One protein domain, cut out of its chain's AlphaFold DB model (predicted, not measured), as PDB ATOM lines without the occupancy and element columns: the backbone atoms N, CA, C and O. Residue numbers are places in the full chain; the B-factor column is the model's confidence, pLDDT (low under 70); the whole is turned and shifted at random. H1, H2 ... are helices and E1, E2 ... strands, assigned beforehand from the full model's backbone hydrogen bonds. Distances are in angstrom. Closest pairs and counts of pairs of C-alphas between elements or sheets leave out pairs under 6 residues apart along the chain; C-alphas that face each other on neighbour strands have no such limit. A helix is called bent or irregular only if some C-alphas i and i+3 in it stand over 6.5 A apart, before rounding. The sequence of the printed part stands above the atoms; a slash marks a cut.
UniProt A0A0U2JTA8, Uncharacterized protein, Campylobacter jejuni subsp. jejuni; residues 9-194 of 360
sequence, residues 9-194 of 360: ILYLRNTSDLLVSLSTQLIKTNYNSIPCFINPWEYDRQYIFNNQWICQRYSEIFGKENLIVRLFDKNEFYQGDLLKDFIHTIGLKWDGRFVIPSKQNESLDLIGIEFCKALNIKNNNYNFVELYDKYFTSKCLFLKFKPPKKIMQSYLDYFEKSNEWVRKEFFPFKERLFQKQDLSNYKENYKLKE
ATOM      1  N   ILE A   9      25.664 125.291  66.975       97.50
ATOM      2  CA  ILE A   9      25.240 124.292  67.957       97.50
ATOM      3  C   ILE A   9      25.307 124.944  69.333       97.50
ATOM      4  O   ILE A   9      26.385 125.299  69.808       97.50
ATOM      5  N   LEU A  10      24.148 125.116  69.960       97.25
ATOM      6  CA  LEU A  10      23.998 125.806  71.234       97.25
ATOM      7  C   LEU A  10      23.633 124.812  72.335       97.25
ATOM      8  O   LEU A  10      22.504 124.332  72.394       97.25
ATOM      9  N   TYR A  11      24.580 124.542  73.231       97.56
ATOM     10  CA  TYR A  11      24.348 123.724  74.418       97.56
ATOM     11  C   TYR A  11      23.850 124.582  75.583       97.56
ATOM     12  O   TYR A  11      24.607 125.363  76.161       97.56
ATOM     13  N   LEU A  12      22.582 124.413  75.950       97.25
ATOM     14  CA  LEU A  12      21.951 125.103  77.070       97.25
ATOM     15  C   LEU A  12      22.168 124.330  78.363       97.25
ATOM     16  O   LEU A  12      21.894 123.134  78.442       97.25
ATOM     17  N   ARG A  13      22.628 125.022  79.400       94.75
ATOM     18  CA  ARG A  13      22.897 124.429  80.712       94.75
ATOM     19  C   ARG A  13      21.764 124.738  81.682       94.75
ATOM     20  O   ARG A  13      21.201 125.829  81.645       94.75
ATOM     21  N   ASN A  14      21.476 123.796  82.580       94.69
ATOM     22  CA  ASN A  14      20.540 124.020  83.679       94.69
ATOM     23  C   ASN A  14      20.977 125.248  84.503       94.69
ATOM     24  O   ASN A  14      22.156 125.384  84.846       94.69
ATOM     25  N   THR A  15      20.022 126.123  84.825       94.81
ATOM     26  CA  THR A  15      20.206 127.338  85.624       94.81
ATOM     27  C   THR A  15      21.001 127.088  86.907       94.81
ATOM     28  O   THR A  15      21.909 127.859  87.217       94.81
ATOM     29  N   SER A  16      20.717 126.009  87.641       92.75
ATOM     30  CA  SER A  16      21.384 125.732  88.920       92.75
ATOM     31  C   SER A  16      22.851 125.339  88.759       92.75
ATOM     32  O   SER A  16      23.721 125.850  89.470       92.75
ATOM     33  N   ASP A  17      23.149 124.487  87.779       91.44
ATOM     34  CA  ASP A  17      24.515 124.085  87.454       91.44
ATOM     35  C   ASP A  17      25.328 125.258  86.903       91.44
ATOM     36  O   ASP A  17      26.512 125.412  87.224       91.44
ATOM     37  N   LEU A  18      24.697 126.094  86.074       94.12
ATOM     38  CA  LEU A  18      25.306 127.305  85.539       94.12
ATOM     39  C   LEU A  18      25.609 128.305  86.656       94.12
ATOM     40  O   LEU A  18      26.707 128.854  86.678       94.12
ATOM     41  N   LEU A  19      24.698 128.486  87.619       94.75
ATOM     42  CA  LEU A  19      24.861 129.426  88.730       94.75
ATOM     43  C   LEU A  19      26.119 129.117  89.542       94.75
ATOM     44  O   LEU A  19      26.934 130.007  89.798       94.75
ATOM     45  N   VAL A  20      26.314 127.847  89.902       91.69
ATOM     46  CA  VAL A  20      27.488 127.393  90.663       91.69
ATOM     47  C   VAL A  20      28.764 127.492  89.827       91.69
ATOM     48  O   VAL A  20      29.786 128.005  90.295       91.69
ATOM     49  N   SER A  21      28.708 127.026  88.577       91.38
ATOM     50  CA  SER A  21      29.870 126.995  87.687       91.38
ATOM     51  C   SER A  21      30.367 128.391  87.327       91.38
ATOM     52  O   SER A  21      31.569 128.639  87.378       91.38
ATOM     53  N   LEU A  22      29.454 129.302  86.982       93.31
ATOM     54  CA  LEU A  22      29.777 130.681  86.635       93.31
ATOM     55  C   LEU A  22      30.323 131.422  87.851       93.31
ATOM     56  O   LEU A  22      31.367 132.056  87.759       93.31
ATOM     57  N   SER A  23      29.668 131.285  89.008       93.25
ATOM     58  CA  SER A  23      30.130 131.930  90.242       93.25
ATOM     59  C   SER A  23      31.536 131.492  90.621       93.25
ATOM     60  O   SER A  23      32.376 132.330  90.933       93.25
ATOM     61  N   THR A  24      31.818 130.190  90.530       91.38
ATOM     62  CA  THR A  24      33.170 129.678  90.748       91.38
ATOM     63  C   THR A  24      34.171 130.358  89.822       91.38
ATOM     64  O   THR A  24      35.214 130.825  90.278       91.38
ATOM     65  N   GLN A  25      33.877 130.380  88.521       90.31
ATOM     66  CA  GLN A  25      34.805 130.912  87.533       90.31
ATOM     67  C   GLN A  25      35.093 132.389  87.791       90.31
ATOM     68  O   GLN A  25      36.248 132.800  87.788       90.31
ATOM     69  N   LEU A  26      34.050 133.161  88.095       91.50
ATOM     70  CA  LEU A  26      34.158 134.581  88.400       91.50
ATOM     71  C   LEU A  26      34.966 134.847  89.676       91.50
ATOM     72  O   LEU A  26      35.727 135.809  89.712       91.50
ATOM     73  N   ILE A  27      34.875 133.980  90.691       90.06
ATOM     74  CA  ILE A  27      35.717 134.068  91.894       90.06
ATOM     75  C   ILE A  27      37.185 133.790  91.551       90.06
ATOM     76  O   ILE A  27      38.059 134.548  91.970       90.06
ATOM     77  N   LYS A  28      37.472 132.750  90.755       88.31
ATOM     78  CA  LYS A  28      38.847 132.428  90.331       88.31
ATOM     79  C   LYS A  28      39.495 133.570  89.549       88.31
ATOM     80  O   LYS A  28      40.690 133.803  89.693       88.31
ATOM     81  N   THR A  29      38.714 134.283  88.739       87.50
ATOM     82  CA  THR A  29      39.185 135.408  87.915       87.50
ATOM     83  C   THR A  29      39.013 136.774  88.583       87.50
ATOM     84  O   THR A  29      39.129 137.788  87.902       87.50
ATOM     85  N   ASN A  30      38.713 136.815  89.886       87.25
ATOM     86  CA  ASN A  30      38.561 138.042  90.672       87.25
ATOM     87  C   ASN A  30      37.547 139.055  90.095       87.25
ATOM     88  O   ASN A  30      37.823 140.245  89.958       87.25
ATOM     89  N   TYR A  31      36.363 138.575  89.716       87.50
ATOM     90  CA  TYR A  31      35.256 139.434  89.300       87.50
ATOM     91  C   TYR A  31      34.419 139.870  90.510       87.50
ATOM     92  O   TYR A  31      34.177 139.082  91.421       87.50
ATOM     93  N   ASN A  32      33.914 141.104  90.497       82.62
ATOM     94  CA  ASN A  32      33.202 141.668  91.652       82.62
ATOM     95  C   ASN A  32      31.757 141.156  91.791       82.62
ATOM     96  O   ASN A  32      31.303 140.850  92.890       82.62
ATOM     97  N   SER A  33      31.023 141.063  90.676       89.88
ATOM     98  CA  SER A  33      29.621 140.621  90.650       89.88
ATOM     99  C   SER A  33      29.544 139.094  90.563       89.88
ATOM    100  O   SER A  33      29.832 138.506  89.514       89.88
ATOM    101  N   ILE A  34      29.182 138.446  91.673       93.88
ATOM    102  CA  ILE A  34      29.128 136.986  91.786       93.88
ATOM    103  C   ILE A  34      27.668 136.528  91.971       93.88
ATOM    104  O   ILE A  34      27.086 136.778  93.029       93.88
ATOM    105  N   PRO A  35      27.074 135.811  90.995       95.25
ATOM    106  CA  PRO A  35      25.632 135.567  90.970       95.25
ATOM    107  C   PRO A  35      25.138 134.659  92.105       95.25
ATOM    108  O   PRO A  35      23.986 134.760  92.508       95.25
ATOM    109  N   CYS A  36      25.994 133.815  92.694       94.75
ATOM    110  CA  CYS A  36      25.608 132.980  93.833       94.75
ATOM    111  C   CYS A  36      25.384 133.733  95.157       94.75
ATOM    112  O   CYS A  36      24.962 133.106  96.133       94.75
ATOM    113  N   PHE A  37      25.666 135.039  95.207       93.19
ATOM    114  CA  PHE A  37      25.533 135.867  96.410       93.19
ATOM    115  C   PHE A  37      24.533 137.023  96.262       93.19
ATOM    116  O   PHE A  37      24.378 137.797  97.202       93.19
ATOM    117  N   ILE A  38      23.855 137.138  95.119       95.94
ATOM    118  CA  ILE A  38      22.894 138.211  94.813       95.94
ATOM    119  C   ILE A  38      21.679 137.641  94.079       95.94
ATOM    120  O   ILE A  38      21.733 136.518  93.582       95.94
ATOM    121  N   ASN A  39      20.582 138.387  93.999       97.50
ATOM    122  CA  ASN A  39      19.393 137.951  93.264       97.50
ATOM    123  C   ASN A  39      19.582 138.053  91.738       97.50
ATOM    124  O   ASN A  39      20.416 138.832  91.274       97.50
ATOM    125  N   PRO A  40      18.793 137.323  90.923       97.31
ATOM    126  CA  PRO A  40      18.943 137.367  89.467       97.31
ATOM    127  C   PRO A  40      18.705 138.763  88.873       97.31
ATOM    128  O   PRO A  40      19.445 139.158  87.982       97.31
ATOM    129  N   TRP A  41      17.761 139.545  89.410       95.69
ATOM    130  CA  TRP A  41      17.497 140.925  88.961       95.69
ATOM    131  C   TRP A  41      18.572 141.940  89.384       95.69
ATOM    132  O   TRP A  41      18.585 143.060  88.881       95.69
ATOM    133  N   GLU A  42      19.465 141.570  90.305       96.06
ATOM    134  CA  GLU A  42      20.627 142.375  90.703       96.06
ATOM    135  C   GLU A  42      21.867 142.029  89.862       96.06
ATOM    136  O   GLU A  42      22.840 142.783  89.857       96.06
ATOM    137  N   TYR A  43      21.856 140.893  89.157       96.19
ATOM    138  CA  TYR A  43      22.996 140.441  88.374       96.19
ATOM    139  C   TYR A  43      23.041 141.130  87.007       96.19
ATOM    140  O   TYR A  43      22.223 140.881  86.121       96.19
ATOM    141  N   ASP A  44      24.073 141.948  86.807       92.06
ATOM    142  CA  ASP A  44      24.349 142.716  85.588       92.06
ATOM    143  C   ASP A  44      24.361 141.866  84.306       92.06
ATOM    144  O   ASP A  44      23.996 142.339  83.228       92.06
ATOM    145  N   ARG A  45      24.733 140.585  84.414       94.25
ATOM    146  CA  ARG A  45      24.755 139.635  83.289       94.25
ATOM    147  C   ARG A  45      23.684 138.553  83.376       94.25
ATOM    148  O   ARG A  45      23.901 137.422  82.941       94.25
ATOM    149  N   GLN A  46      22.504 138.896  83.890       94.81
ATOM    150  CA  GLN A  46      21.358 137.983  83.967       94.81
ATOM    151  C   GLN A  46      20.981 137.327  82.626       94.81
ATOM    152  O   GLN A  46      20.478 136.206  82.613       94.81
ATOM    153  N   TYR A  47      21.287 137.966  81.489       94.88
ATOM    154  CA  TYR A  47      21.047 137.408  80.153       94.88
ATOM    155  C   TYR A  47      21.750 136.058  79.915       94.88
ATOM    156  O   TYR A  47      21.255 135.261  79.125       94.88
ATOM    157  N   ILE A  48      22.852 135.767  80.621       96.06
ATOM    158  CA  ILE A  48      23.584 134.489  80.531       96.06
ATOM    159  C   ILE A  48      22.718 133.305  80.993       96.06
ATOM    160  O   ILE A  48      22.906 132.183  80.535       96.06
ATOM    161  N   PHE A  49      21.760 133.551  81.886       97.38
ATOM    162  CA  PHE A  49      20.820 132.545  82.383       97.38
ATOM    163  C   PHE A  49      19.505 132.517  81.591       97.38
ATOM    164  O   PHE A  49      18.693 131.609  81.763       97.38
ATOM    165  N   ASN A  50      19.276 133.505  80.722       97.94
ATOM    166  CA  ASN A  50      18.045 133.634  79.956       97.94
ATOM    167  C   ASN A  50      18.150 132.855  78.636       97.94
ATOM    168  O   ASN A  50      18.468 133.415  77.586       97.94
ATOM    169  N   ASN A  51      17.852 131.558  78.694       98.06
ATOM    170  CA  ASN A  51      17.939 130.656  77.545       98.06
ATOM    171  C   ASN A  51      17.073 131.105  76.350       98.06
ATOM    172  O   ASN A  51      17.525 131.012  75.208       98.06
ATOM    173  N   GLN A  52      15.875 131.645  76.595       98.19
ATOM    174  CA  GLN A  52      15.027 132.260  75.568       98.19
ATOM    175  C   GLN A  52      15.752 133.404  74.859       98.19
ATOM    176  O   GLN A  52      15.860 133.384  73.634       98.19
ATOM    177  N   TRP A  53      16.270 134.375  75.615       97.94
ATOM    178  CA  TRP A  53      16.971 135.522  75.042       97.94
ATOM    179  C   TRP A  53      18.169 135.073  74.205       97.94
ATOM    180  O   TRP A  53      18.328 135.526  73.076       97.94
ATOM    181  N   ILE A  54      18.968 134.124  74.707       97.62
ATOM    182  CA  ILE A  54      20.118 133.578  73.971       97.62
ATOM    183  C   ILE A  54      19.657 132.967  72.638       97.62
ATOM    184  O   ILE A  54      20.192 133.316  71.586       97.62
ATOM    185  N   CYS A  55      18.643 132.097  72.661       98.12
ATOM    186  CA  CYS A  55      18.130 131.455  71.450       98.12
ATOM    187  C   CYS A  55      17.576 132.474  70.446       98.12
ATOM    188  O   CYS A  55      17.860 132.367  69.253       98.12
ATOM    189  N   GLN A  56      16.819 133.471  70.913       97.75
ATOM    190  CA  GLN A  56      16.251 134.520  70.064       97.75
ATOM    191  C   GLN A  56      17.348 135.356  69.406       97.75
ATOM    192  O   GLN A  56      17.356 135.489  68.188       97.75
ATOM    193  N   ARG A  57      18.338 135.820  70.179       97.31
ATOM    194  CA  ARG A  57      19.448 136.631  69.657       97.31
ATOM    195  C   ARG A  57      20.253 135.907  68.586       97.31
ATOM    196  O   ARG A  57      20.578 136.507  67.566       97.31
ATOM    197  N   TYR A  58      20.564 134.626  68.787       96.81
ATOM    198  CA  TYR A  58      21.258 133.848  67.759       96.81
ATOM    199  C   TYR A  58      20.360 133.543  66.554       96.81
ATOM    200  O   TYR A  58      20.835 133.619  65.423       96.81
ATOM    201  N   SER A  59      19.069 133.271  66.766       96.38
ATOM    202  CA  SER A  59      18.116 133.048  65.667       96.38
ATOM    203  C   SER A  59      17.920 134.299  64.805       96.38
ATOM    204  O   SER A  59      17.831 134.185  63.590       96.38
ATOM    205  N   GLU A  60      17.898 135.490  65.408       96.81
ATOM    206  CA  GLU A  60      17.798 136.774  64.699       96.81
ATOM    207  C   GLU A  60      19.004 137.037  63.786       96.81
ATOM    208  O   GLU A  60      18.851 137.616  62.716       96.81
ATOM    209  N   ILE A  61      20.205 136.626  64.208       94.94
ATOM    210  CA  ILE A  61      21.450 136.900  63.473       94.94
ATOM    211  C   ILE A  61      21.719 135.835  62.405       94.94
ATOM    212  O   ILE A  61      22.151 136.167  61.304       94.94
ATOM    213  N   PHE A  62      21.505 134.557  62.730       94.75
ATOM    214  CA  PHE A  62      21.930 133.431  61.892       94.75
ATOM    215  C   PHE A  62      20.771 132.687  61.217       94.75
ATOM    216  O   PHE A  62      21.026 131.818  60.387       94.75
ATOM    217  N   GLY A  63      19.521 133.018  61.543       94.94
ATOM    218  CA  GLY A  63      18.342 132.250  61.147       94.94
ATOM    219  C   GLY A  63      18.066 131.102  62.121       94.94
ATOM    220  O   GLY A  63      18.980 130.401  62.567       94.94
ATOM    221  N   LYS A  64      16.789 130.896  62.468       95.25
ATOM    222  CA  LYS A  64      16.360 129.838  63.403       95.25
ATOM    223  C   LYS A  64      16.703 128.447  62.862       95.25
ATOM    224  O   LYS A  64      17.104 127.569  63.614       95.25
ATOM    225  N   GLU A  65      16.589 128.261  61.553       94.56
ATOM    226  CA  GLU A  65      16.896 127.026  60.829       94.56
ATOM    227  C   GLU A  65      18.380 126.632  60.871       94.56
ATOM    228  O   GLU A  65      18.717 125.471  60.638       94.56
ATOM    229  N   ASN A  66      19.267 127.579  61.188       95.50
ATOM    230  CA  ASN A  66      20.700 127.337  61.332       95.50
ATOM    231  C   ASN A  66      21.126 127.148  62.797       95.50
ATOM    232  O   ASN A  66      22.318 126.978  63.065       95.50
ATOM    233  N   LEU A  67      20.184 127.161  63.747       97.19
ATOM    234  CA  LEU A  67      20.443 126.974  65.171       97.19
ATOM    235  C   LEU A  67      20.006 125.576  65.630       97.19
ATOM    236  O   LEU A  67      18.821 125.263  65.707       97.19
ATOM    237  N   ILE A  68      20.976 124.751  66.009       97.38
ATOM    238  CA  ILE A  68      20.760 123.448  66.636       97.38
ATOM    239  C   ILE A  68      20.883 123.623  68.149       97.38
ATOM    240  O   ILE A  68      21.983 123.771  68.683       97.38
ATOM    241  N   VAL A  69      19.755 123.599  68.853       97.81
ATOM    242  CA  VAL A  69      19.725 123.716  70.316       97.81
ATOM    243  C   VAL A  69      19.834 122.330  70.950       97.81
ATOM    244  O   VAL A  69      19.087 121.417  70.604       97.81
ATOM    245  N   ARG A  70      20.762 122.171  71.896       97.81
ATOM    246  CA  ARG A  70      20.990 120.942  72.669       97.81
ATOM    247  C   ARG A  70      21.027 121.238  74.164       97.81
ATOM    248  O   ARG A  70      21.226 122.377  74.576       97.81
ATOM    249  N   LEU A  71      20.848 120.210  74.986       96.62
ATOM    250  CA  LEU A  71      20.911 120.319  76.443       96.62
ATOM    251  C   LEU A  71      22.273 119.844  76.950       96.62
ATOM    252  O   LEU A  71      22.744 118.777  76.568       96.62
ATOM    253  N   PHE A  72      22.908 120.633  77.815       95.19
ATOM    254  CA  PHE A  72      24.169 120.304  78.474       95.19
ATOM    255  C   PHE A  72      23.925 119.390  79.684       95.19
ATOM    256  O   PHE A  72      24.087 119.798  80.834       95.19
ATOM    257  N   ASP A  73      23.502 118.157  79.421       91.81
ATOM    258  CA  ASP A  73      23.229 117.133  80.428       91.81
ATOM    259  C   ASP A  73      23.723 115.774  79.911       91.81
ATOM    260  O   ASP A  73      23.489 115.404  78.763       91.81
ATOM    261  N   LYS A  74      24.402 115.008  80.770       90.62
ATOM    262  CA  LYS A  74      24.906 113.673  80.418       90.62
ATOM    263  C   LYS A  74      23.802 112.716  79.994       90.62
ATOM    264  O   LYS A  74      24.074 111.833  79.194       90.62
ATOM    265  N   ASN A  75      22.590 112.876  80.511       92.50
ATOM    266  CA  ASN A  75      21.460 112.035  80.122       92.50
ATOM    267  C   ASN A  75      20.922 112.387  78.723       92.50
ATOM    268  O   ASN A  75      20.185 111.604  78.136       92.50
ATOM    269  N   GLU A  76      21.299 113.550  78.191       94.31
ATOM    270  CA  GLU A  76      20.843 114.083  76.903       94.31
ATOM    271  C   GLU A  76      21.891 113.924  75.797       94.31
ATOM    272  O   GLU A  76      21.566 113.961  74.608       94.31
ATOM    273  N   PHE A  77      23.156 113.754  76.181       96.56
ATOM    274  CA  PHE A  77      24.251 113.552  75.246       96.56
ATOM    275  C   PHE A  77      24.158 112.192  74.555       96.56
ATOM    276  O   PHE A  77      23.925 111.159  75.189       96.56
ATOM    277  N   TYR A  78      24.454 112.166  73.256       95.69
ATOM    278  CA  TYR A  78      24.683 110.930  72.520       95.69
ATOM    279  C   TYR A  78      25.721 110.045  73.234       95.69
ATOM    280  O   TYR A  78      26.862 110.449  73.469       95.69
ATOM    281  N   GLN A  79      25.312 108.824  73.595       94.75
ATOM    282  CA  GLN A  79      26.114 107.877  74.388       94.75
ATOM    283  C   GLN A  79      26.635 108.442  75.726       94.75
ATOM    284  O   GLN A  79      27.650 107.973  76.243       94.75
ATOM    285  N   GLY A  80      25.967 109.451  76.286       94.31
ATOM    286  CA  GLY A  80      26.329 110.060  77.562       94.31
ATOM    287  C   GLY A  80      27.613 110.895  77.559       94.31
ATOM    288  O   GLY A  80      28.131 111.211  78.634       94.31
ATOM    289  N   ASP A  81      28.140 111.256  76.384       93.31
ATOM    290  CA  ASP A  81      29.400 111.987  76.239       93.31
ATOM    291  C   ASP A  81      29.251 113.229  75.347       93.31
ATOM    292  O   ASP A  81      28.773 113.150  74.217       93.31
ATOM    293  N   LEU A  82      29.700 114.381  75.851       93.94
ATOM    294  CA  LEU A  82      29.574 115.674  75.170       93.94
ATOM    295  C   LEU A  82      30.311 115.714  73.826       93.94
ATOM    296  O   LEU A  82      29.804 116.285  72.864       93.94
ATOM    297  N   LEU A  83      31.518 115.143  73.752       94.50
ATOM    298  CA  LEU A  83      32.310 115.185  72.524       94.50
ATOM    299  C   LEU A  83      31.685 114.275  71.472       94.50
ATOM    300  O   LEU A  83      31.597 114.654  70.306       94.50
ATOM    301  N   LYS A  84      31.199 113.100  71.881       95.06
ATOM    302  CA  LYS A  84      30.448 112.214  70.986       95.06
ATOM    303  C   LYS A  84      29.148 112.849  70.507       95.06
ATOM    304  O   LYS A  84      28.829 112.715  69.330       95.06
ATOM    305  N   ASP A  85      28.431 113.552  71.379       97.00
ATOM    306  CA  ASP A  85      27.221 114.298  71.023       97.00
ATOM    307  C   ASP A  85      27.499 115.398  70.004       97.00
ATOM    308  O   ASP A  85      26.785 115.496  69.005       97.00
ATOM    309  N   PHE A  86      28.579 116.157  70.189       95.75
ATOM    310  CA  PHE A  86      29.003 117.167  69.225       95.75
ATOM    311  C   PHE A  86      29.322 116.547  67.858       95.75
ATOM    312  O   PHE A  86      28.763 116.971  66.849       95.75
ATOM    313  N   ILE A  87      30.161 115.502  67.830       95.88
ATOM    314  CA  ILE A  87      30.558 114.786  66.605       95.88
ATOM    315  C   ILE A  87      29.340 114.198  65.882       95.88
ATOM    316  O   ILE A  87      29.204 114.360  64.669       95.88
ATOM    317  N   HIS A  88      28.430 113.572  66.628       96.00
ATOM    318  CA  HIS A  88      27.185 113.035  66.089       96.00
ATOM    319  C   HIS A  88      26.285 114.139  65.519       96.00
ATOM    320  O   HIS A  88      25.741 113.984  64.428       96.00
ATOM    321  N   THR A  89      26.174 115.274  66.216       96.19
ATOM    322  CA  THR A  89      25.329 116.409  65.810       96.19
ATOM    323  C   THR A  89      25.783 117.032  64.490       96.19
ATOM    324  O   THR A  89      24.943 117.443  63.694       96.19
ATOM    325  N   ILE A  90      27.090 117.055  64.210       94.62
ATOM    326  CA  ILE A  90      27.629 117.522  62.919       94.62
ATOM    327  C   ILE A  90      27.668 116.431  61.835       94.62
ATOM    328  O   ILE A  90      28.221 116.657  60.761       94.62
ATOM    329  N   GLY A  91      27.097 115.247  62.091       94.25
ATOM    330  CA  GLY A  91      27.011 114.151  61.120       94.25
ATOM    331  C   GLY A  91      28.314 113.375  60.907       94.25
ATOM    332  O   GLY A  91      28.436 112.637  59.929       94.25
ATOM    333  N   LEU A  92      29.293 113.520  61.804       94.69
ATOM    334  CA  LEU A  92      30.545 112.768  61.756       94.69
ATOM    335  C   LEU A  92      30.459 111.485  62.594       94.69
ATOM    336  O   LEU A  92      29.663 111.356  63.525       94.69
ATOM    337  N   LYS A  93      31.312 110.512  62.262       94.00
ATOM    338  CA  LYS A  93      31.500 109.297  63.063       94.00
ATOM    339  C   LYS A  93      32.642 109.507  64.049       94.00
ATOM    340  O   LYS A  93      33.639 110.145  63.720       94.00
ATOM    341  N   TRP A  94      32.494 108.948  65.247       94.75
ATOM    342  CA  TRP A  94      33.563 108.958  66.239       94.75
ATOM    343  C   TRP A  94      34.807 108.228  65.720       94.75
ATOM    344  O   TRP A  94      34.693 107.135  65.168       94.75
ATOM    345  N   ASP A  95      35.980 108.813  65.948       92.62
ATOM    346  CA  ASP A  95      37.279 108.237  65.610       92.62
ATOM    347  C   ASP A  95      38.120 108.093  66.885       92.62
ATOM    348  O   ASP A  95      38.309 109.051  67.637       92.62
ATOM    349  N   GLY A  96      38.654 106.894  67.132       91.44
ATOM    350  CA  GLY A  96      39.517 106.624  68.287       91.44
ATOM    351  C   GLY A  96      40.832 107.412  68.286       91.44
ATOM    352  O   GLY A  96      41.503 107.463  69.311       91.44
ATOM    353  N   ARG A  97      41.199 108.042  67.162       93.88
ATOM    354  CA  ARG A  97      42.386 108.899  67.017       93.88
ATOM    355  C   ARG A  97      42.172 110.331  67.510       93.88
ATOM    356  O   ARG A  97      43.126 111.107  67.513       93.88
ATOM    357  N   PHE A  98      40.953 110.715  67.892       92.69
ATOM    358  CA  PHE A  98      40.707 112.051  68.426       92.69
ATOM    359  C   PHE A  98      41.478 112.286  69.727       92.69
ATOM    360  O   PHE A  98      41.450 111.477  70.654       92.69
ATOM    361  N   VAL A  99      42.148 113.435  69.802       90.75
ATOM    362  CA  VAL A  99      42.854 113.872  71.007       90.75
ATOM    363  C   VAL A  99      41.832 114.452  71.976       90.75
ATOM    364  O   VAL A  99      41.263 115.515  71.731       90.75
ATOM    365  N   ILE A 100      41.591 113.743  73.078       89.69
ATOM    366  CA  ILE A 100      40.646 114.175  74.107       89.69
ATOM    367  C   ILE A 100      41.370 115.101  75.086       89.69
ATOM    368  O   ILE A 100      42.324 114.661  75.735       89.69
ATOM    369  N   PRO A 101      40.947 116.370  75.225       84.56
ATOM    370  CA  PRO A 101      41.550 117.259  76.202       84.56
ATOM    371  C   PRO A 101      41.258 116.762  77.622       84.56
ATOM    372  O   PRO A 101      40.198 116.195  77.906       84.56
ATOM    373  N   SER A 102      42.184 117.017  78.547       79.38
ATOM    374  CA  SER A 102      41.905 116.853  79.973       79.38
ATOM    375  C   SER A 102      40.716 117.729  80.366       79.38
ATOM    376  O   SER A 102      40.585 118.848  79.869       79.38
ATOM    377  N   LYS A 103      39.867 117.261  81.286       73.50
ATOM    378  CA  LYS A 103      38.774 118.087  81.816       73.50
ATOM    379  C   LYS A 103      39.352 119.352  82.448       73.50
ATOM    380  O   LYS A 103      40.130 119.269  83.391       73.50
ATOM    381  N   GLN A 104      38.954 120.496  81.911       66.19
ATOM    382  CA  GLN A 104      39.295 121.818  82.420       66.19
ATOM    383  C   GLN A 104      38.060 122.407  83.114       66.19
ATOM    384  O   GLN A 104      36.931 122.121  82.712       66.19
ATOM    385  N   ASN A 105      38.276 123.232  84.142       68.19
ATOM    386  CA  ASN A 105      37.239 123.955  84.888       68.19
ATOM    387  C   ASN A 105      36.363 123.095  85.816       68.19
ATOM    388  O   ASN A 105      35.133 123.093  85.722       68.19
ATOM    389  N   GLU A 106      36.980 122.402  86.774       80.88
ATOM    390  CA  GLU A 106      36.224 121.880  87.916       80.88
ATOM    391  C   GLU A 106      35.796 123.029  88.849       80.88
ATOM    392  O   GLU A 106      36.499 124.033  89.014       80.88
ATOM    393  N   SER A 107      34.595 122.924  89.427       84.12
ATOM    394  CA  SER A 107      34.102 123.942  90.358       84.12
ATOM    395  C   SER A 107      34.896 123.915  91.668       84.12
ATOM    396  O   SER A 107      35.316 122.842  92.106       84.12
ATOM    397  N   LEU A 108      35.079 125.077  92.301       87.06
ATOM    398  CA  LEU A 108      35.741 125.167  93.596       87.06
ATOM    399  C   LEU A 108      34.876 124.473  94.649       87.06
ATOM    400  O   LEU A 108      33.640 124.529  94.611       87.06
ATOM    401  N   ASP A 109      35.539 123.825  95.597       88.50
ATOM    402  CA  ASP A 109      34.903 123.449  96.848       88.50
ATOM    403  C   ASP A 109      34.716 124.680  97.755       88.50
ATOM    404  O   ASP A 109      35.115 125.805  97.431       88.50
ATOM    405  N   LEU A 110      34.041 124.485  98.890       87.44
ATOM    406  CA  LEU A 110      33.765 125.577  99.825       87.44
ATOM    407  C   LEU A 110      35.045 126.262 100.324       87.44
ATOM    408  O   LEU A 110      35.104 127.492 100.348       87.44
ATOM    409  N   ILE A 111      36.066 125.484 100.704       88.06
ATOM    410  CA  ILE A 111      37.328 126.056 101.185       88.06
ATOM    411  C   ILE A 111      38.021 126.846 100.074       88.06
ATOM    412  O   ILE A 111      38.512 127.942 100.324       88.06
ATOM    413  N   GLY A 112      37.966 126.353  98.836       90.19
ATOM    414  CA  GLY A 112      38.435 127.050  97.653       90.19
ATOM    415  C   GLY A 112      37.792 128.406  97.458       90.19
ATOM    416  O   GLY A 112      38.494 129.384  97.225       90.19
ATOM    417  N   ILE A 113      36.470 128.491  97.586       89.62
ATOM    418  CA  ILE A 113      35.752 129.763  97.455       89.62
ATOM    419  C   ILE A 113      36.172 130.762  98.527       89.62
ATOM    420  O   ILE A 113      36.481 131.905  98.188       89.62
ATOM    421  N   GLU A 114      36.200 130.354  99.796       89.88
ATOM    422  CA  GLU A 114      36.604 131.241 100.894       89.88
ATOM    423  C   GLU A 114      38.058 131.694 100.733       89.88
ATOM    424  O   GLU A 114      38.356 132.886 100.822       89.88
ATOM    425  N   PHE A 115      38.956 130.760 100.415       89.25
ATOM    426  CA  PHE A 115      40.376 131.035 100.235       89.25
ATOM    427  C   PHE A 115      40.640 131.962  99.041       89.25
ATOM    428  O   PHE A 115      41.337 132.965  99.188       89.25
ATOM    429  N   CYS A 116      40.025 131.693  97.883       89.38
ATOM    430  CA  CYS A 116      40.146 132.548  96.699       89.38
ATOM    431  C   CYS A 116      39.611 133.957  96.971       89.38
ATOM    432  O   CYS A 116      40.268 134.936  96.630       89.38
ATOM    433  N   LYS A 117      38.449 134.086  97.630       88.44
ATOM    434  CA  LYS A 117      37.894 135.397  98.006       88.44
ATOM    435  C   LYS A 117      38.831 136.154  98.947       88.44
ATOM    436  O   LYS A 117      39.068 137.341  98.735       88.44
ATOM    437  N   ALA A 118      39.381 135.480  99.957       89.50
ATOM    438  CA  ALA A 118      40.328 136.087 100.889       89.50
ATOM    439  C   ALA A 118      41.609 136.560 100.180       89.50
ATOM    440  O   ALA A 118      42.078 137.670 100.439       89.50
ATOM    441  N   LEU A 119      42.147 135.759  99.256       87.12
ATOM    442  CA  LEU A 119      43.313 136.129  98.453       87.12
ATOM    443  C   LEU A 119      43.033 137.313  97.530       87.12
ATOM    444  O   LEU A 119      43.826 138.250  97.502       87.12
ATOM    445  N   ASN A 120      41.894 137.306  96.841       85.38
ATOM    446  CA  ASN A 120      41.476 138.390  95.955       85.38
ATOM    447  C   ASN A 120      41.381 139.736  96.694       85.38
ATOM    448  O   ASN A 120      41.813 140.753  96.171       85.38
ATOM    449  N   ILE A 121      40.903 139.748  97.946       87.25
ATOM    450  CA  ILE A 121      40.890 140.964  98.783       87.25
ATOM    451  C   ILE A 121      42.312 141.468  99.063       87.25
ATOM    452  O   ILE A 121      42.554 142.672  99.130       87.25
ATOM    453  N   LYS A 122      43.258 140.550  99.281       86.06
ATOM    454  CA  LYS A 122      44.641 140.890  99.632       86.06
ATOM    455  C   LYS A 122      45.487 141.253  98.419       86.06
ATOM    456  O   LYS A 122      46.509 141.915  98.596       86.06
ATOM    457  N   ASN A 123      45.127 140.793  97.223       71.75
ATOM    458  CA  ASN A 123      46.004 140.900  96.072       71.75
ATOM    459  C   ASN A 123      45.263 140.787  94.732       71.75
ATOM    460  O   ASN A 123      44.793 139.715  94.363       71.75
ATOM    461  N   ASN A 124      45.270 141.873  93.957       67.56
ATOM    462  CA  ASN A 124      44.660 141.918  92.623       67.56
ATOM    463  C   ASN A 124      45.640 141.617  91.477       67.56
ATOM    464  O   ASN A 124      45.219 141.536  90.326       67.56
ATOM    465  N   ASN A 125      46.939 141.463  91.758       69.94
ATOM    466  CA  ASN A 125      47.970 141.454  90.713       69.94
ATOM    467  C   ASN A 125      48.442 140.054  90.299       69.94
ATOM    468  O   ASN A 125      49.253 139.932  89.384       69.94
ATOM    469  N   TYR A 126      47.979 139.000  90.974       71.12
ATOM    470  CA  TYR A 126      48.446 137.637  90.735       71.12
ATOM    471  C   TYR A 126      47.284 136.739  90.340       71.12
ATOM    472  O   TYR A 126      46.251 136.699  91.004       71.12
ATOM    473  N   ASN A 127      47.482 135.999  89.253       77.12
ATOM    474  CA  ASN A 127      46.554 134.982  88.802       77.12
ATOM    475  C   ASN A 127      46.967 133.630  89.397       77.12
ATOM    476  O   ASN A 127      48.058 133.133  89.122       77.12
ATOM    477  N   PHE A 128      46.087 133.051  90.207       79.56
ATOM    478  CA  PHE A 128      46.297 131.765  90.870       79.56
ATOM    479  C   PHE A 128      45.379 130.661  90.322       79.56
ATOM    480  O   PHE A 128      45.305 129.597  90.928       79.56
ATOM    481  N   VAL A 129      44.689 130.881  89.192       82.94
ATOM    482  CA  VAL A 129      43.677 129.957  88.637       82.94
ATOM    483  C   VAL A 129      44.201 128.522  88.532       82.94
ATOM    484  O   VAL A 129      43.529 127.607  88.995       82.94
ATOM    485  N   GLU A 130      45.415 128.318  88.012       82.56
ATOM    486  CA  GLU A 130      46.004 126.975  87.877       82.56
ATOM    487  C   GLU A 130      46.232 126.287  89.233       82.56
ATOM    488  O   GLU A 130      45.969 125.094  89.390       82.56
ATOM    489  N   LEU A 131      46.680 127.039  90.241       82.50
ATOM    490  CA  LEU A 131      46.870 126.517  91.597       82.50
ATOM    491  C   LEU A 131      45.524 126.256  92.283       82.50
ATOM    492  O   LEU A 131      45.375 125.265  92.999       82.50
ATOM    493  N   TYR A 132      44.525 127.104  92.031       86.31
ATOM    494  CA  TYR A 132      43.166 126.900  92.520       86.31
ATOM    495  C   TYR A 132      42.550 125.621  91.960       86.31
ATOM    496  O   TYR A 132      41.986 124.830  92.717       86.31
ATOM    497  N   ASP A 133      42.710 125.393  90.657       84.50
ATOM    498  CA  ASP A 133      42.242 124.182  89.988       84.50
ATOM    499  C   ASP A 133      42.895 122.924  90.556       84.50
ATOM    500  O   ASP A 133      42.220 121.910  90.730       84.50
ATOM    501  N   LYS A 134      44.182 123.006  90.901       86.69
ATOM    502  CA  LYS A 134      44.954 121.880  91.426       86.69
ATOM    503  C   LYS A 134      44.537 121.452  92.838       86.69
ATOM    504  O   LYS A 134      44.412 120.256  93.077       86.69
ATOM    505  N   TYR A 135      44.325 122.394  93.761       87.12
ATOM    506  CA  TYR A 135      44.159 122.073  95.192       87.12
ATOM    507  C   TYR A 135      42.729 122.240  95.718       87.12
ATOM    508  O   TYR A 135      42.293 121.540  96.640       87.12
ATOM    509  N   PHE A 136      41.970 123.157  95.127       87.94
ATOM    510  CA  PHE A 136      40.695 123.616  95.673       87.94
ATOM    511  C   PHE A 136      39.489 123.227  94.819       87.94
ATOM    512  O   PHE A 136      38.387 123.744  94.997       87.94
ATOM    513  N   THR A 137      39.675 122.282  93.903       82.75
ATOM    514  CA  THR A 137      38.575 121.601  93.225       82.75
ATOM    515  C   THR A 137      38.323 120.251  93.886       82.75
ATOM    516  O   THR A 137      39.199 119.651  94.518       82.75
ATOM    517  N   SER A 138      37.077 119.783  93.826       72.69
ATOM    518  CA  SER A 138      36.727 118.470  94.353       72.69
ATOM    519  C   SER A 138      35.697 117.774  93.481       72.69
ATOM    520  O   SER A 138      34.620 118.301  93.181       72.69
ATOM    521  N   LYS A 139      35.997 116.514  93.153       69.25
ATOM    522  CA  LYS A 139      35.042 115.592  92.529       69.25
ATOM    523  C   LYS A 139      33.977 115.117  93.517       69.25
ATOM    524  O   LYS A 139      32.917 114.660  93.088       69.25
ATOM    525  N   CYS A 140      34.223 115.247  94.822       67.06
ATOM    526  CA  CYS A 140      33.270 114.868  95.854       67.06
ATOM    527  C   CYS A 140      32.083 115.841  95.867       67.06
ATOM    528  O   CYS A 140      32.215 117.013  96.223       67.06
ATOM    529  N   LEU A 141      30.897 115.337  95.517       63.62
ATOM    530  CA  LEU A 141      29.643 116.101  95.480       63.62
ATOM    531  C   LEU A 141      29.305 116.792  96.812       63.62
ATOM    532  O   LEU A 141      28.654 117.835  96.801       63.62
ATOM    533  N   PHE A 142      29.753 116.240  97.945       63.56
ATOM    534  CA  PHE A 142      29.528 116.817  99.275       63.56
ATOM    535  C   PHE A 142      30.396 118.048  99.565       63.56
ATOM    536  O   PHE A 142      30.017 118.870 100.397       63.56
ATOM    537  N   LEU A 143      31.541 118.175  98.891       70.25
ATOM    538  CA  LEU A 143      32.472 119.292  99.066       70.25
ATOM    539  C   LEU A 143      32.205 120.437  98.086       70.25
ATOM    540  O   LEU A 143      32.646 121.559  98.327       70.25
ATOM    541  N   LYS A 144      31.453 120.179  97.007       78.12
ATOM    542  CA  LYS A 144      31.057 121.216  96.052       78.12
ATOM    543  C   LYS A 144      30.285 122.327  96.750       78.12
ATOM    544  O   LYS A 144      29.407 122.069  97.578       78.12
ATOM    545  N   PHE A 145      30.598 123.558  96.373       86.38
ATOM    546  CA  PHE A 145      29.868 124.719  96.848       86.38
ATOM    547  C   PHE A 145      28.403 124.686  96.412       86.38
ATOM    548  O   PHE A 145      28.066 124.383  95.265       86.38
ATOM    549  N   LYS A 146      27.541 125.042  97.354       89.31
ATOM    550  CA  LYS A 146      26.096 125.105  97.241       89.31
ATOM    551  C   LYS A 146      25.646 126.459  97.787       89.31
ATOM    552  O   LYS A 146      25.742 126.668  99.001       89.31
ATOM    553  N   PRO A 147      25.168 127.371  96.919       93.12
ATOM    554  CA  PRO A 147      24.723 128.701  97.323       93.12
ATOM    555  C   PRO A 147      23.548 128.649  98.302       93.12
ATOM    556  O   PRO A 147      22.930 127.585  98.438       93.12
ATOM    557  N   PRO A 148      23.197 129.785  98.938       95.31
ATOM    558  CA  PRO A 148      22.004 129.862  99.769       95.31
ATOM    559  C   PRO A 148      20.774 129.356  99.012       95.31
ATOM    560  O   PRO A 148      20.546 129.738  97.859       95.31
ATOM    561  N   LYS A 149      19.952 128.531  99.662       95.31
ATOM    562  CA  LYS A 149      18.738 127.937  99.088       95.31
ATOM    563  C   LYS A 149      17.815 129.004  98.508       95.31
ATOM    564  O   LYS A 149      17.279 128.818  97.422       95.31
ATOM    565  N   LYS A 150      17.680 130.142  99.200       95.69
ATOM    566  CA  LYS A 150      16.866 131.281  98.752       95.69
ATOM    567  C   LYS A 150      17.359 131.873  97.426       95.69
ATOM    568  O   LYS A 150      16.538 132.177  96.572       95.69
ATOM    569  N   ILE A 151      18.676 132.001  97.249       96.94
ATOM    570  CA  ILE A 151      19.274 132.494  95.999       96.94
ATOM    571  C   ILE A 151      19.105 131.456  94.888       96.94
ATOM    572  O   ILE A 151      18.702 131.795  93.784       96.94
ATOM    573  N   MET A 152      19.343 130.173  95.174       96.12
ATOM    574  CA  MET A 152      19.108 129.118  94.184       96.12
ATOM    575  C   MET A 152      17.650 129.118  93.699       96.12
ATOM    576  O   MET A 152      17.399 129.098  92.496       96.12
ATOM    577  N   GLN A 153      16.696 129.191  94.632       96.19
ATOM    578  CA  GLN A 153      15.272 129.244  94.317       96.19
ATOM    579  C   GLN A 153      14.924 130.481  93.480       96.19
ATOM    580  O   GLN A 153      14.223 130.345  92.483       96.19
ATOM    581  N   SER A 154      15.456 131.665  93.817       97.44
ATOM    582  CA  SER A 154      15.145 132.885  93.064       97.44
ATOM    583  C   SER A 154      15.614 132.816  91.610       97.44
ATOM    584  O   SER A 154      14.876 133.242  90.728       97.44
ATOM    585  N   TYR A 155      16.780 132.226  91.327       97.62
ATOM    586  CA  TYR A 155      17.233 131.999  89.947       97.62
ATOM    587  C   TYR A 155      16.362 130.986  89.200       97.62
ATOM    588  O   TYR A 155      16.023 131.222  88.040       97.62
ATOM    589  N   LEU A 156      16.004 129.868  89.842       96.19
ATOM    590  CA  LEU A 156      15.131 128.861  89.232       96.19
ATOM    591  C   LEU A 156      13.776 129.473  88.852       96.19
ATOM    592  O   LEU A 156      13.359 129.352  87.704       96.19
ATOM    593  N   ASP A 157      13.150 130.207  89.773       96.31
ATOM    594  CA  ASP A 157      11.841 130.828  89.548       96.31
ATOM    595  C   ASP A 157      11.899 131.932  88.483       96.31
ATOM    596  O   ASP A 157      11.032 132.016  87.611       96.31
ATOM    597  N   TYR A 158      12.934 132.779  88.527       97.56
ATOM    598  CA  TYR A 158      13.062 133.929  87.632       97.56
ATOM    599  C   TYR A 158      13.226 133.518  86.162       97.56
ATOM    600  O   TYR A 158      12.655 134.154  85.274       97.56
ATOM    601  N   PHE A 159      13.962 132.433  85.889       97.25
ATOM    602  CA  PHE A 159      14.217 131.954  84.524       97.25
ATOM    603  C   PHE A 159      13.277 130.831  84.061       97.25
ATOM    604  O   PHE A 159      13.399 130.374  82.924       97.25
ATOM    605  N   GLU A 160      12.293 130.425  84.866       96.31
ATOM    606  CA  GLU A 160      11.366 129.340  84.513       96.31
ATOM    607  C   GLU A 160      10.586 129.636  83.222       96.31
ATOM    608  O   GLU A 160      10.514 128.801  82.323       96.31
ATOM    609  N   LYS A 161      10.070 130.863  83.068       97.25
ATOM    610  CA  LYS A 161       9.353 131.274  81.845       97.25
ATOM    611  C   LYS A 161      10.241 131.213  80.598       97.25
ATOM    612  O   LYS A 161       9.776 130.811  79.535       97.25
ATOM    613  N   SER A 162      11.510 131.596  80.746       98.06
ATOM    614  CA  SER A 162      12.515 131.537  79.678       98.06
ATOM    615  C   SER A 162      12.771 130.089  79.251       98.06
ATOM    616  O   SER A 162      12.746 129.768  78.062       98.06
ATOM    617  N   ASN A 163      12.926 129.186  80.223       97.56
ATOM    618  CA  ASN A 163      13.099 127.757  79.970       97.56
ATOM    619  C   ASN A 163      11.860 127.125  79.322       97.56
ATOM    620  O   ASN A 163      11.997 126.337  78.386       97.56
ATOM    621  N   GLU A 164      10.657 127.490  79.766       97.88
ATOM    622  CA  GLU A 164       9.412 126.972  79.190       97.88
ATOM    623  C   GLU A 164       9.203 127.435  77.743       97.88
ATOM    624  O   GLU A 164       8.733 126.661  76.908       97.88
ATOM    625  N   TRP A 165       9.600 128.668  77.405       98.31
ATOM    626  CA  TRP A 165       9.594 129.126  76.016       98.31
ATOM    627  C   TRP A 165      10.521 128.271  75.144       98.31
ATOM    628  O   TRP A 165      10.093 127.751  74.116       98.31
ATOM    629  N   VAL A 166      11.765 128.038  75.585       98.25
ATOM    630  CA  VAL A 166      12.721 127.201  74.835       98.25
ATOM    631  C   VAL A 166      12.211 125.769  74.690       98.25
ATOM    632  O   VAL A 166      12.351 125.178  73.619       98.25
ATOM    633  N   ARG A 167      11.583 125.210  75.734       98.00
ATOM    634  CA  ARG A 167      10.955 123.887  75.668       98.00
ATOM    635  C   ARG A 167       9.913 123.833  74.555       98.00
ATOM    636  O   ARG A 167       9.993 122.948  73.716       98.00
ATOM    637  N   LYS A 168       8.967 124.775  74.518       97.94
ATOM    638  CA  LYS A 168       7.921 124.816  73.480       97.94
ATOM    639  C   LYS A 168       8.505 124.939  72.075       97.94
ATOM    640  O   LYS A 168       8.046 124.256  71.167       97.94
ATOM    641  N   GLU A 169       9.515 125.787  71.916       97.31
ATOM    642  CA  GLU A 169      10.062 126.141  70.604       97.31
ATOM    643  C   GLU A 169      11.015 125.102  70.015       97.31
ATOM    644  O   GLU A 169      11.011 124.894  68.803       97.31
ATOM    645  N   PHE A 170      11.847 124.473  70.849       97.12
ATOM    646  CA  PHE A 170      12.922 123.581  70.398       97.12
ATOM    647  C   PHE A 170      12.743 122.131  70.862       97.12
ATOM    648  O   PHE A 170      13.312 121.223  70.262       97.12
ATOM    649  N   PHE A 171      11.937 121.888  71.900       97.12
ATOM    650  CA  PHE A 171      11.727 120.564  72.492       97.12
ATOM    651  C   PHE A 171      10.238 120.284  72.788       97.12
ATOM    652  O   PHE A 171       9.902 119.917  73.919       97.12
ATOM    653  N   PRO A 172       9.321 120.437  71.810       96.44
ATOM    654  CA  PRO A 172       7.875 120.426  72.061       96.44
ATOM    655  C   PRO A 172       7.369 119.115  72.679       96.44
ATOM    656  O   PRO A 172       6.386 119.124  73.417       96.44
ATOM    657  N   PHE A 173       8.070 118.008  72.418       95.94
ATOM    658  CA  PHE A 173       7.751 116.673  72.933       95.94
ATOM    659  C   PHE A 173       8.190 116.438  74.383       95.94
ATOM    660  O   PHE A 173       7.789 115.449  74.990       95.94
ATOM    661  N   LYS A 174       9.033 117.311  74.946       94.88
ATOM    662  CA  LYS A 174       9.435 117.210  76.348       94.88
ATOM    663  C   LYS A 174       8.395 117.861  77.243       94.88
ATOM    664  O   LYS A 174       7.927 118.954  76.946       94.88
ATOM    665  N   GLU A 175       8.119 117.240  78.388       94.50
ATOM    666  CA  GLU A 175       7.272 117.826  79.437       94.50
ATOM    667  C   GLU A 175       7.907 119.088  80.045       94.50
ATOM    668  O   GLU A 175       7.220 120.063  80.325       94.50
ATOM    669  N   ARG A 176       9.236 119.089  80.211       93.19
ATOM    670  CA  ARG A 176      10.031 120.195  80.770       93.19
ATOM    671  C   ARG A 176      11.403 120.274  80.101       93.19
ATOM    672  O   ARG A 176      11.900 119.256  79.622       93.19
ATOM    673  N   LEU A 177      12.022 121.460  80.079       95.12
ATOM    674  CA  LEU A 177      13.349 121.640  79.470       95.12
ATOM    675  C   LEU A 177      14.447 120.930  80.273       95.12
ATOM    676  O   LEU A 177      15.232 120.170  79.714       95.12
ATOM    677  N   PHE A 178      14.466 121.158  81.588       93.75
ATOM    678  CA  PHE A 178      15.388 120.540  82.540       93.75
ATOM    679  C   PHE A 178      14.604 119.844  83.655       93.75
ATOM    680  O   PHE A 178      13.464 120.210  83.956       93.75
ATOM    681  N   GLN A 179      15.211 118.846  84.300       88.75
ATOM    682  CA  GLN A 179      14.600 118.193  85.456       88.75
ATOM    683  C   GLN A 179      14.361 119.212  86.580       88.75
ATOM    684  O   GLN A 179      15.241 120.006  86.917       88.75
ATOM    685  N   LYS A 180      13.163 119.174  87.178       83.69
ATOM    686  CA  LYS A 180      12.821 120.073  88.286       83.69
ATOM    687  C   LYS A 180      13.689 119.720  89.484       83.69
ATOM    688  O   LYS A 180      13.709 118.567  89.915       83.69
ATOM    689  N   GLN A 181      14.382 120.714  90.017       83.81
ATOM    690  CA  GLN A 181      15.235 120.521  91.171       83.81
ATOM    691  C   GLN A 181      14.409 120.626  92.450       83.81
ATOM    692  O   GLN A 181      13.875 121.687  92.767       83.81
ATOM    693  N   ASP A 182      14.300 119.520  93.183       85.56
ATOM    694  CA  ASP A 182      13.683 119.536  94.503       85.56
ATOM    695  C   ASP A 182      14.665 120.113  95.531       85.56
ATOM    696  O   ASP A 182      15.724 119.541  95.806       85.56
ATOM    697  N   LEU A 183      14.311 121.273  96.091       88.94
ATOM    698  CA  LEU A 183      15.098 121.929  97.129       88.94
ATOM    699  C   LEU A 183      14.654 121.566  98.554       88.94
ATOM    700  O   LEU A 183      15.215 122.112  99.508       88.94
ATOM    701  N   SER A 184      13.684 120.665  98.743       87.62
ATOM    702  CA  SER A 184      13.215 120.213 100.064       87.62
ATOM    703  C   SER A 184      14.380 119.746 100.948       87.62
ATOM    704  O   SER A 184      14.595 120.295 102.028       87.62
ATOM    705  N   ASN A 185      15.220 118.860 100.409       85.81
ATOM    706  CA  ASN A 185      16.397 118.271 101.053       85.81
ATOM    707  C   ASN A 185      17.719 118.972 100.682       85.81
ATOM    708  O   ASN A 185      18.807 118.412 100.853       85.81
ATOM    709  N   TYR A 186      17.654 120.190 100.138       88.81
ATOM    710  CA  TYR A 186      18.845 120.922  99.720       88.81
ATOM    711  C   TYR A 186      19.680 121.362 100.926       88.81
ATOM    712  O   TYR A 186      19.280 122.222 101.709       88.81
ATOM    713  N   LYS A 187      20.874 120.778 101.046       88.19
ATOM    714  CA  LYS A 187      21.872 121.148 102.054       88.19
ATOM    715  C   LYS A 187      22.808 122.209 101.489       88.19
ATOM    716  O   LYS A 187      23.746 121.874 100.769       88.19
ATOM    717  N   GLU A 188      22.530 123.469 101.789       89.94
ATOM    718  CA  GLU A 188      23.399 124.597 101.454       89.94
ATOM    719  C   GLU A 188      24.702 124.569 102.273       89.94
ATOM    720  O   GLU A 188      24.720 124.095 103.409       89.94
ATOM    721  N   ASN A 189      25.806 125.060 101.707       88.94
ATOM    722  CA  ASN A 189      27.101 125.128 102.398       88.94
ATOM    723  C   ASN A 189      27.865 126.412 102.046       88.94
ATOM    724  O   ASN A 189      29.084 126.426 102.039       88.94
ATOM    725  N   TYR A 190      27.151 127.500 101.757       86.31
ATOM    726  CA  TYR A 190      27.703 128.725 101.173       86.31
ATOM    727  C   TYR A 190      28.646 129.535 102.073       86.31
ATOM    728  O   TYR A 190      29.192 130.543 101.626       86.31
ATOM    729  N   LYS A 191      28.788 129.137 103.339       86.44
ATOM    730  CA  LYS A 191      29.677 129.759 104.314       86.44
ATOM    731  C   LYS A 191      30.399 128.672 105.087       86.44
ATOM    732  O   LYS A 191      29.770 127.739 105.596       86.44
ATOM    733  N   LEU A 192      31.707 128.831 105.217       86.81
ATOM    734  CA  LEU A 192      32.521 127.973 106.062       86.81
ATOM    735  C   LEU A 192      32.199 128.239 107.538       86.81
ATOM    736  O   LEU A 192      32.398 129.344 108.039       86.81
ATOM    737  N   LYS A 193      31.641 127.230 108.213       86.94
ATOM    738  CA  LYS A 193      31.314 127.291 109.649       86.94
ATOM    739  C   LYS A 193      32.437 126.736 110.519       86.94
ATOM    740  O   LYS A 193      32.708 127.281 111.578       86.94
ATOM    741  N   GLU A 194      33.088 125.677 110.049       86.94
ATOM    742  CA  GLU A 194      34.120 124.944 110.779       86.94
ATOM    743  C   GLU A 194      35.259 124.567 109.831       86.94
ATOM    744  O   GLU A 194      35.029 124.224 108.665       86.94
TER     745      GLU A 194
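Overview. This is residues 9 to 194 of the 360 residues of an uncharacterized protein of Campylobacter jejuni subsp. jejuni (UniProt A0A0U2JTA8). At one end a small parallel sheet of two strands, E1 and E2, has H3 and the arm H7b on one side and H4 on the other; at the opposite end H5 and H6 form a loose helical hairpin, reached by H1. Bent H7 runs along one flank, and residues 90 to 109 arch widely from H4 to H5. The 186 printed residues hold seven named helices and two strands, E1 H1 H2 H3 E2 H4 H5 H6 H7, mostly helix, with 89 residues, under half, in named elements. It is compact, radius of gyration of the C-alphas 18.1 A, spanning 49 by 42 by 34 A.

Arrangement. Start at E1, residues 9 to 12, and its parallel neighbour E2, residues 67 to 71: N 10 and O 68, 2.9 A, are within hydrogen-bond range. With H1, residues 15 to 28, H2, residues 46 to 49, and H3, residues 51 to 62, between them, they form a strand-helix-strand unit. H7, residues 149 to 170, is one helix by its hydrogen bonds but bent, C-alphas 158 and 161 standing 7.4 A apart; arms H7a, to 158, and H7b, from 161, stand at a steep 51 degrees. H7b touches H3, closest C-alphas Gln 52 and Ser 162, 4.9 A. H4, residues 82 to 89, is near E2. H1 touches H7a, closest C-alphas Thr 15 and Leu 156, 6.4 A, and H5, residues 110 to 122, closest C-alphas Lys 28 and Cys 116, 6.5 A. H5 and H6, residues 129 to 135, a helical hairpin, only just touch, closest C-alphas Gly 112 and Tyr 132, 7.0 A. H2 only just touches H3, only at the corner, with 3 pairs of C-alphas within 8 A. Each O i to N i+4 pair is within hydrogen-bond range in H1, H3, H4, H5, H6, H7a and H7b; H2 is too short for one.

Along the chain. Find C-alpha 9 at (25.240, 124.292, 67.957), where E1 begins. H1 measures 19.9 A, H5 18.8 A, H3 16.4 A; H7b ends at C-alpha 170, (12.922, 123.581, 70.398).

Size, cuts and confidence. The farthest C-alphas, of Glu 65 and Glu 194, are 52.9 A apart. The printed part has no cut; H1 to H2, H4 to H5 and H6 to H7 are long links. Model pLDDT is under 70 at residues 104 to 105, 124 to 125 and 139 to 142.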